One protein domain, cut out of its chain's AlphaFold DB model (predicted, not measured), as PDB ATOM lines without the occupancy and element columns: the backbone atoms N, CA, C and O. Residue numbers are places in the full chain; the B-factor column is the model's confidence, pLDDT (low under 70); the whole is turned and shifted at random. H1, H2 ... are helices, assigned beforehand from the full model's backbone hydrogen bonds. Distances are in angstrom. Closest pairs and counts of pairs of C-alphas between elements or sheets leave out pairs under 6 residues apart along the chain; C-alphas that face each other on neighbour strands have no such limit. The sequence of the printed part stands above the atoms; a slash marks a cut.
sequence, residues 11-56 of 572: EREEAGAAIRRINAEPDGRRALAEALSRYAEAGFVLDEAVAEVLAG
ATOM      1  N   GLU A  11     477.319 423.279 391.838       72.38
ATOM      2  CA  GLU A  11     478.559 422.773 392.455       72.38
ATOM      3  C   GLU A  11     478.574 421.245 392.604       72.38
ATOM      4  O   GLU A  11     479.636 420.627 392.483       72.38
ATOM      5  N   ARG A  12     477.411 420.627 392.849       80.69
ATOM      6  CA  ARG A  12     477.274 419.170 392.950       80.69
ATOM      7  C   ARG A  12     477.460 418.511 391.594       80.69
ATOM      8  O   ARG A  12     478.170 417.515 391.499       80.69
ATOM      9  N   GLU A  13     476.870 419.088 390.553       71.19
ATOM     10  CA  GLU A  13     476.991 418.608 389.174       71.19
ATOM     11  C   GLU A  13     478.425 418.722 388.656       71.19
ATOM     12  O   GLU A  13     478.984 417.734 388.177       71.19
ATOM     13  N   GLU A  14     479.061 419.887 388.830       70.62
ATOM     14  CA  GLU A  14     480.453 420.121 388.433       70.62
ATOM     15  C   GLU A  14     481.410 419.169 389.171       70.62
ATOM     16  O   GLU A  14     482.274 418.534 388.559       70.62
ATOM     17  N   ALA A  15     481.231 419.005 390.487       80.50
ATOM     18  CA  ALA A  15     482.051 418.095 391.282       80.50
ATOM     19  C   ALA A  15     481.772 416.613 390.967       80.50
ATOM     20  O   ALA A  15     482.699 415.803 390.999       80.50
ATOM     21  N   GLY A  16     480.525 416.251 390.652       82.88
ATOM     22  CA  GLY A  16     480.143 414.899 390.244       82.88
ATOM     23  C   GLY A  16     480.727 414.518 388.885       82.88
ATOM     24  O   GLY A  16     481.324 413.451 388.746       82.88
ATOM     25  N   ALA A  17     480.664 415.427 387.910       73.25
ATOM     26  CA  ALA A  17     481.321 415.266 386.616       73.25
ATOM     27  C   ALA A  17     482.848 415.132 386.750       73.25
ATOM     28  O   ALA A  17     483.455 414.296 386.081       73.25
ATOM     29  N   ALA A  18     483.475 415.906 387.643       78.31
ATOM     30  CA  ALA A  18     484.904 415.782 387.919       78.31
ATOM     31  C   ALA A  18     485.267 414.403 388.501       78.31
ATOM     32  O   ALA A  18     486.251 413.804 388.073       78.31
ATOM     33  N   ILE A  19     484.463 413.871 389.432       86.31
ATOM     34  CA  ILE A  19     484.667 412.525 389.993       86.31
ATOM     35  C   ILE A  19     484.520 411.446 388.917       86.31
ATOM     36  O   ILE A  19     485.378 410.569 388.838       86.31
ATOM     37  N   ARG A  20     483.494 411.525 388.061       81.69
ATOM     38  CA  ARG A  20     483.309 410.581 386.944       81.69
ATOM     39  C   ARG A  20     484.492 410.600 385.974       81.69
ATOM     40  O   ARG A  20     485.003 409.541 385.625       81.69
ATOM     41  N   ARG A  21     485.010 411.787 385.636       74.50
ATOM     42  CA  ARG A  21     486.205 411.942 384.789       74.50
ATOM     43  C   ARG A  21     487.454 411.327 385.415       74.50
ATOM     44  O   ARG A  21     488.151 410.574 384.748       74.50
ATOM     45  N   ILE A  22     487.719 411.610 386.692       82.12
ATOM     46  CA  ILE A  22     488.835 410.995 387.431       82.12
ATOM     47  C   ILE A  22     488.682 409.465 387.421       82.12
ATOM     48  O   ILE A  22     489.647 408.743 387.197       82.12
ATOM     49  N   ASN A  23     487.462 408.958 387.589       85.00
ATOM     50  CA  ASN A  23     487.175 407.526 387.577       85.00
ATOM     51  C   ASN A  23     487.283 406.866 386.183       85.00
ATOM     52  O   ASN A  23     487.303 405.638 386.093       85.00
ATOM     53  N   ALA A  24     487.348 407.635 385.095       76.50
ATOM     54  CA  ALA A  24     487.523 407.087 383.750       76.50
ATOM     55  C   ALA A  24     488.970 406.627 383.488       76.50
ATOM     56  O   ALA A  24     489.196 405.712 382.693       76.50
ATOM     57  N   GLU A  25     489.952 407.208 384.184       74.38
ATOM     58  CA  GLU A  25     491.370 406.877 384.026       74.38
ATOM     59  C   GLU A  25     491.845 405.837 385.059       74.38
ATOM     60  O   GLU A  25     491.430 405.885 386.219       74.38
ATOM     61  N   PRO A  26     492.753 404.902 384.707       75.06
ATOM     62  CA  PRO A  26     493.274 403.908 385.649       75.06
ATOM     63  C   PRO A  26     493.913 404.519 386.907       75.06
ATOM     64  O   PRO A  26     493.615 404.076 388.018       75.06
ATOM     65  N   ASP A  27     494.737 405.556 386.740       80.62
ATOM     66  CA  ASP A  27     495.389 406.251 387.856       80.62
ATOM     67  C   ASP A  27     494.392 407.045 388.698       80.62
ATOM     68  O   ASP A  27     494.476 407.049 389.928       80.62
ATOM     69  N   GLY A  28     493.403 407.660 388.050       83.56
ATOM     70  CA  GLY A  28     492.349 408.394 388.732       83.56
ATOM     71  C   GLY A  28     491.409 407.484 389.532       83.56
ATOM     72  O   GLY A  28     491.074 407.823 390.665       83.56
ATOM     73  N   ARG A  29     491.077 406.278 389.043       88.44
ATOM     74  CA  ARG A  29     490.364 405.256 389.841       88.44
ATOM     75  C   ARG A  29     491.128 404.878 391.100       88.44
ATOM     76  O   ARG A  29     490.534 404.781 392.172       88.44
ATOM     77  N   ARG A  30     492.445 404.689 390.980       87.94
ATOM     78  CA  ARG A  30     493.303 404.386 392.129       87.94
ATOM     79  C   ARG A  30     493.313 405.544 393.127       87.94
ATOM     80  O   ARG A  30     493.142 405.307 394.318       87.94
ATOM     81  N   ALA A  31     493.444 406.781 392.647       90.75
ATOM     82  CA  ALA A  31     493.398 407.975 393.489       90.75
ATOM     83  C   ALA A  31     492.031 408.161 394.173       90.75
ATOM     84  O   ALA A  31     491.971 408.573 395.331       90.75
ATOM     85  N   LEU A  32     490.931 407.833 393.485       91.50
ATOM     86  CA  LEU A  32     489.580 407.882 394.041       91.50
ATOM     87  C   LEU A  32     489.393 406.837 395.150       91.50
ATOM     88  O   LEU A  32     488.876 407.177 396.211       91.50
ATOM     89  N   ALA A  33     489.860 405.604 394.932       90.50
ATOM     90  CA  ALA A  33     489.838 404.545 395.938       90.50
ATOM     91  C   ALA A  33     490.687 404.910 397.168       90.50
ATOM     92  O   ALA A  33     490.236 404.757 398.298       90.50
ATOM     93  N   GLU A  34     491.885 405.467 396.967       92.44
ATOM     94  CA  GLU A  34     492.737 405.936 398.065       92.44
ATOM     95  C   GLU A  34     492.082 407.082 398.852       92.44
ATOM     96  O   GLU A  34     492.127 407.109 400.082       92.44
ATOM     97  N   ALA A  35     491.428 408.016 398.158       92.00
ATOM     98  CA  ALA A  35     490.681 409.087 398.804       92.00
ATOM     99  C   ALA A  35     489.498 408.549 399.629       92.00
ATOM    100  O   ALA A  35     489.307 409.013 400.752       92.00
ATOM    101  N   LEU A  36     488.746 407.564 399.119       91.88
ATOM    102  CA  LEU A  36     487.674 406.895 399.870       91.88
ATOM    103  C   LEU A  36     488.213 406.222 401.141       91.88
ATOM    104  O   LEU A  36     487.653 406.439 402.214       91.88
ATOM    105  N   SER A  37     489.349 405.518 401.060       91.25
ATOM    106  CA  SER A  37     489.999 404.913 402.234       91.25
ATOM    107  C   SER A  37     490.367 405.945 403.304       91.25
ATOM    108  O   SER A  37     490.095 405.729 404.481       91.25
ATOM    109  N   ARG A  38     490.912 407.108 402.916       92.81
ATOM    110  CA  ARG A  38     491.237 408.192 403.866       92.81
ATOM    111  C   ARG A  38     489.993 408.777 404.541       92.81
ATOM    112  O   ARG A  38     490.047 409.151 405.711       92.81
ATOM    113  N   TYR A  39     488.873 408.871 403.821       91.69
ATOM    114  CA  TYR A  39     487.599 409.288 404.416       91.69
ATOM    115  C   TYR A  39     487.065 408.239 405.398       91.69
ATOM    116  O   TYR A  39     486.618 408.618 406.482       91.69
ATOM    117  N   ALA A  40     487.190 406.949 405.072       89.88
ATOM    118  CA  ALA A  40     486.807 405.852 405.958       89.88
ATOM    119  C   ALA A  40     487.644 405.824 407.249       89.88
ATOM    120  O   ALA A  40     487.085 405.689 408.336       89.88
ATOM    121  N   GLU A  41     488.961 406.041 407.161       92.06
ATOM    122  CA  GLU A  41     489.858 406.173 408.324       92.06
ATOM    123  C   GLU A  41     489.482 407.356 409.231       92.06
ATOM    124  O   GLU A  41     489.619 407.279 410.452       92.06
ATOM    125  N   ALA A  42     488.958 408.436 408.648       90.44
ATOM    126  CA  ALA A  42     488.436 409.592 409.372       90.44
ATOM    127  C   ALA A  42     486.989 409.405 409.886       90.44
ATOM    128  O   ALA A  42     486.422 410.337 410.456       90.44
ATOM    129  N   GLY A  43     486.390 408.222 409.699       90.50
ATOM    130  CA  GLY A  43     485.053 407.873 410.189       90.50
ATOM    131  C   GLY A  43     483.891 408.234 409.254       90.50
ATOM    132  O   GLY A  43     482.739 408.174 409.681       90.50
ATOM    133  N   PHE A  44     484.154 408.601 407.997       89.50
ATOM    134  CA  PHE A  44     483.127 408.907 406.996       89.50
ATOM    135  C   PHE A  44     482.965 407.753 406.000       89.50
ATOM    136  O   PHE A  44     483.926 407.363 405.344       89.50
ATOM    137  N   VAL A  45     481.739 407.253 405.822       87.19
ATOM    138  CA  VAL A  45     481.414 406.219 404.823       87.19
ATOM    139  C   VAL A  45     480.776 406.895 403.613       87.19
ATOM    140  O   VAL A  45     479.674 407.429 403.718       87.19
ATOM    141  N   LEU A  46     481.487 406.924 402.483       89.88
ATOM    142  CA  LEU A  46     481.082 407.667 401.279       89.88
ATOM    143  C   LEU A  46     480.885 406.772 400.047       89.88
ATOM    144  O   LEU A  46     480.504 407.279 398.994       89.88
ATOM    145  N   ASP A  47     481.143 405.470 400.163       86.31
ATOM    146  CA  ASP A  47     481.202 404.518 399.053       86.31
ATOM    147  C   ASP A  47     479.905 404.471 398.240       86.31
ATOM    148  O   ASP A  47     479.948 404.613 397.021       86.31
ATOM    149  N   GLU A  48     478.748 404.364 398.899       84.12
ATOM    150  CA  GLU A  48     477.442 404.347 398.223       84.12
ATOM    151  C   GLU A  48     477.116 405.687 397.556       84.12
ATOM    152  O   GLU A  48     476.695 405.715 396.402       84.12
ATOM    153  N   ALA A  49     477.370 406.808 398.235       85.38
ATOM    154  CA  ALA A  49     477.100 408.139 397.693       85.38
ATOM    155  C   ALA A  49     478.008 408.464 396.494       85.38
ATOM    156  O   ALA A  49     477.583 409.097 395.529       85.38
ATOM    157  N   VAL A  50     479.267 408.017 396.527       87.19
ATOM    158  CA  VAL A  50     480.182 408.133 395.387       87.19
ATOM    159  C   VAL A  50     479.791 407.156 394.279       87.19
ATOM    160  O   VAL A  50     479.828 407.550 393.118       87.19
ATOM    161  N   ALA A  51     479.348 405.937 394.596       85.19
ATOM    162  CA  ALA A  51     478.825 404.998 393.606       85.19
ATOM    163  C   ALA A  51     477.580 405.549 392.891       85.19
ATOM    164  O   ALA A  51     477.481 405.421 391.675       85.19
ATOM    165  N   GLU A  52     476.681 406.234 393.601       83.25
ATOM    166  CA  GLU A  52     475.520 406.916 393.017       83.25
ATOM    167  C   GLU A  52     475.946 408.060 392.083       83.25
ATOM    168  O   GLU A  52     475.447 408.180 390.964       83.25
ATOM    169  N   VAL A  53     476.941 408.861 392.488       84.19
ATOM    170  CA  VAL A  53     477.547 409.879 391.611       84.19
ATOM    171  C   VAL A  53     478.159 409.233 390.365       84.19
ATOM    172  O   VAL A  53     478.010 409.769 389.269       84.19
ATOM    173  N   LEU A  54     478.816 408.081 390.489       83.06
ATOM    174  CA  LEU A  54     479.382 407.358 389.347       83.06
ATOM    175  C   LEU A  54     478.311 406.710 388.454       83.06
ATOM    176  O   LEU A  54     478.541 406.581 387.256       83.06
ATOM    177  N   ALA A  55     477.160 406.335 389.015       78.69
ATOM    178  CA  ALA A  55     476.046 405.704 388.307       78.69
ATOM    179  C   ALA A  55     475.081 406.700 387.633       78.69
ATOM    180  O   ALA A  55     474.217 406.280 386.866       78.69
ATOM    181  N   GLY A  56     475.194 408.001 387.925       72.56
ATOM    182  CA  GLY A  56     474.325 409.030 387.349       72.56
ATOM    183  C   GLY A  56     474.428 409.129 385.823       72.56
ATOM    184  O   GLY A  56     475.518 409.024 385.262       72.56
TER     185      GLY A  56
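AT A GLANCE: This is residues 11 to 56 of the 572 residues of the protein "DUF4132 domain-containing protein" of Lichenibacterium ramalinae (UniProt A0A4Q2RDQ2). Three helices form a small triangle: H1 makes one side, H2 starts at a corner with the last part of H1 and forms the longest side, and the chain then turns back through residues 42 to 46 so that H3 closes the third side, with its last part on H1. The triangle is only loosely closed between H2 and H3. The printed part has 46 residues, with three named helices in the order H1, H2, H3 and no named strand, and its class is all helix. It is compact, with a radius of gyration of the C-alphas of 10.4 A, and rounded, with spans of 25 by 22 by 17 A.

IN THESE COORDINATES: Find C-alpha 11 at (478.559, 422.773, 392.455); from there H1 runs through residues 11 to 24, 20.1 A from first to last C-alpha. After Glu 25, look for C-alpha 26 at (493.274, 403.908, 385.649), where H2 begins; it takes residues 26 to 41 and is 23.0 A long. H3 holds residues 47 to 55, is 12.0 A long and ends at C-alpha 55, at (476.046, 405.704, 388.307).

HOW THE PARTS SIT: Start at H1, which touches H2 with residues 19 to 23 alone, while H2 touches H1 with residues 28 to 32 alone. Their closest C-alphas are those of Asn 23 and Arg 29, 4.5 A apart, and they run opposite ways at a steep tilt of 58 degrees. H1 also touches H3, about perpendicular at 86 degrees; look at the closest C-alphas, of Arg 20 and Leu 54, 5.6 A apart. H2 and H3 are close but not clearly touching, with the closest C-alphas, of Leu 36 and Asp 47, 6.9 A apart; they run opposite ways at a shallow tilt of 30 degrees. In H1, H2 and H3 every O i to N i+4 pair is within hydrogen-bond range.

THE WHOLE: The two C-alphas farthest apart are those of Glu 25 and Gly 43, at 26.9 A. The printed part has no cut, and both links, H1 to H2 and H2 to H3, are tight. The mean pLDDT of the printed part is 84.1, and no printed residue is under 70.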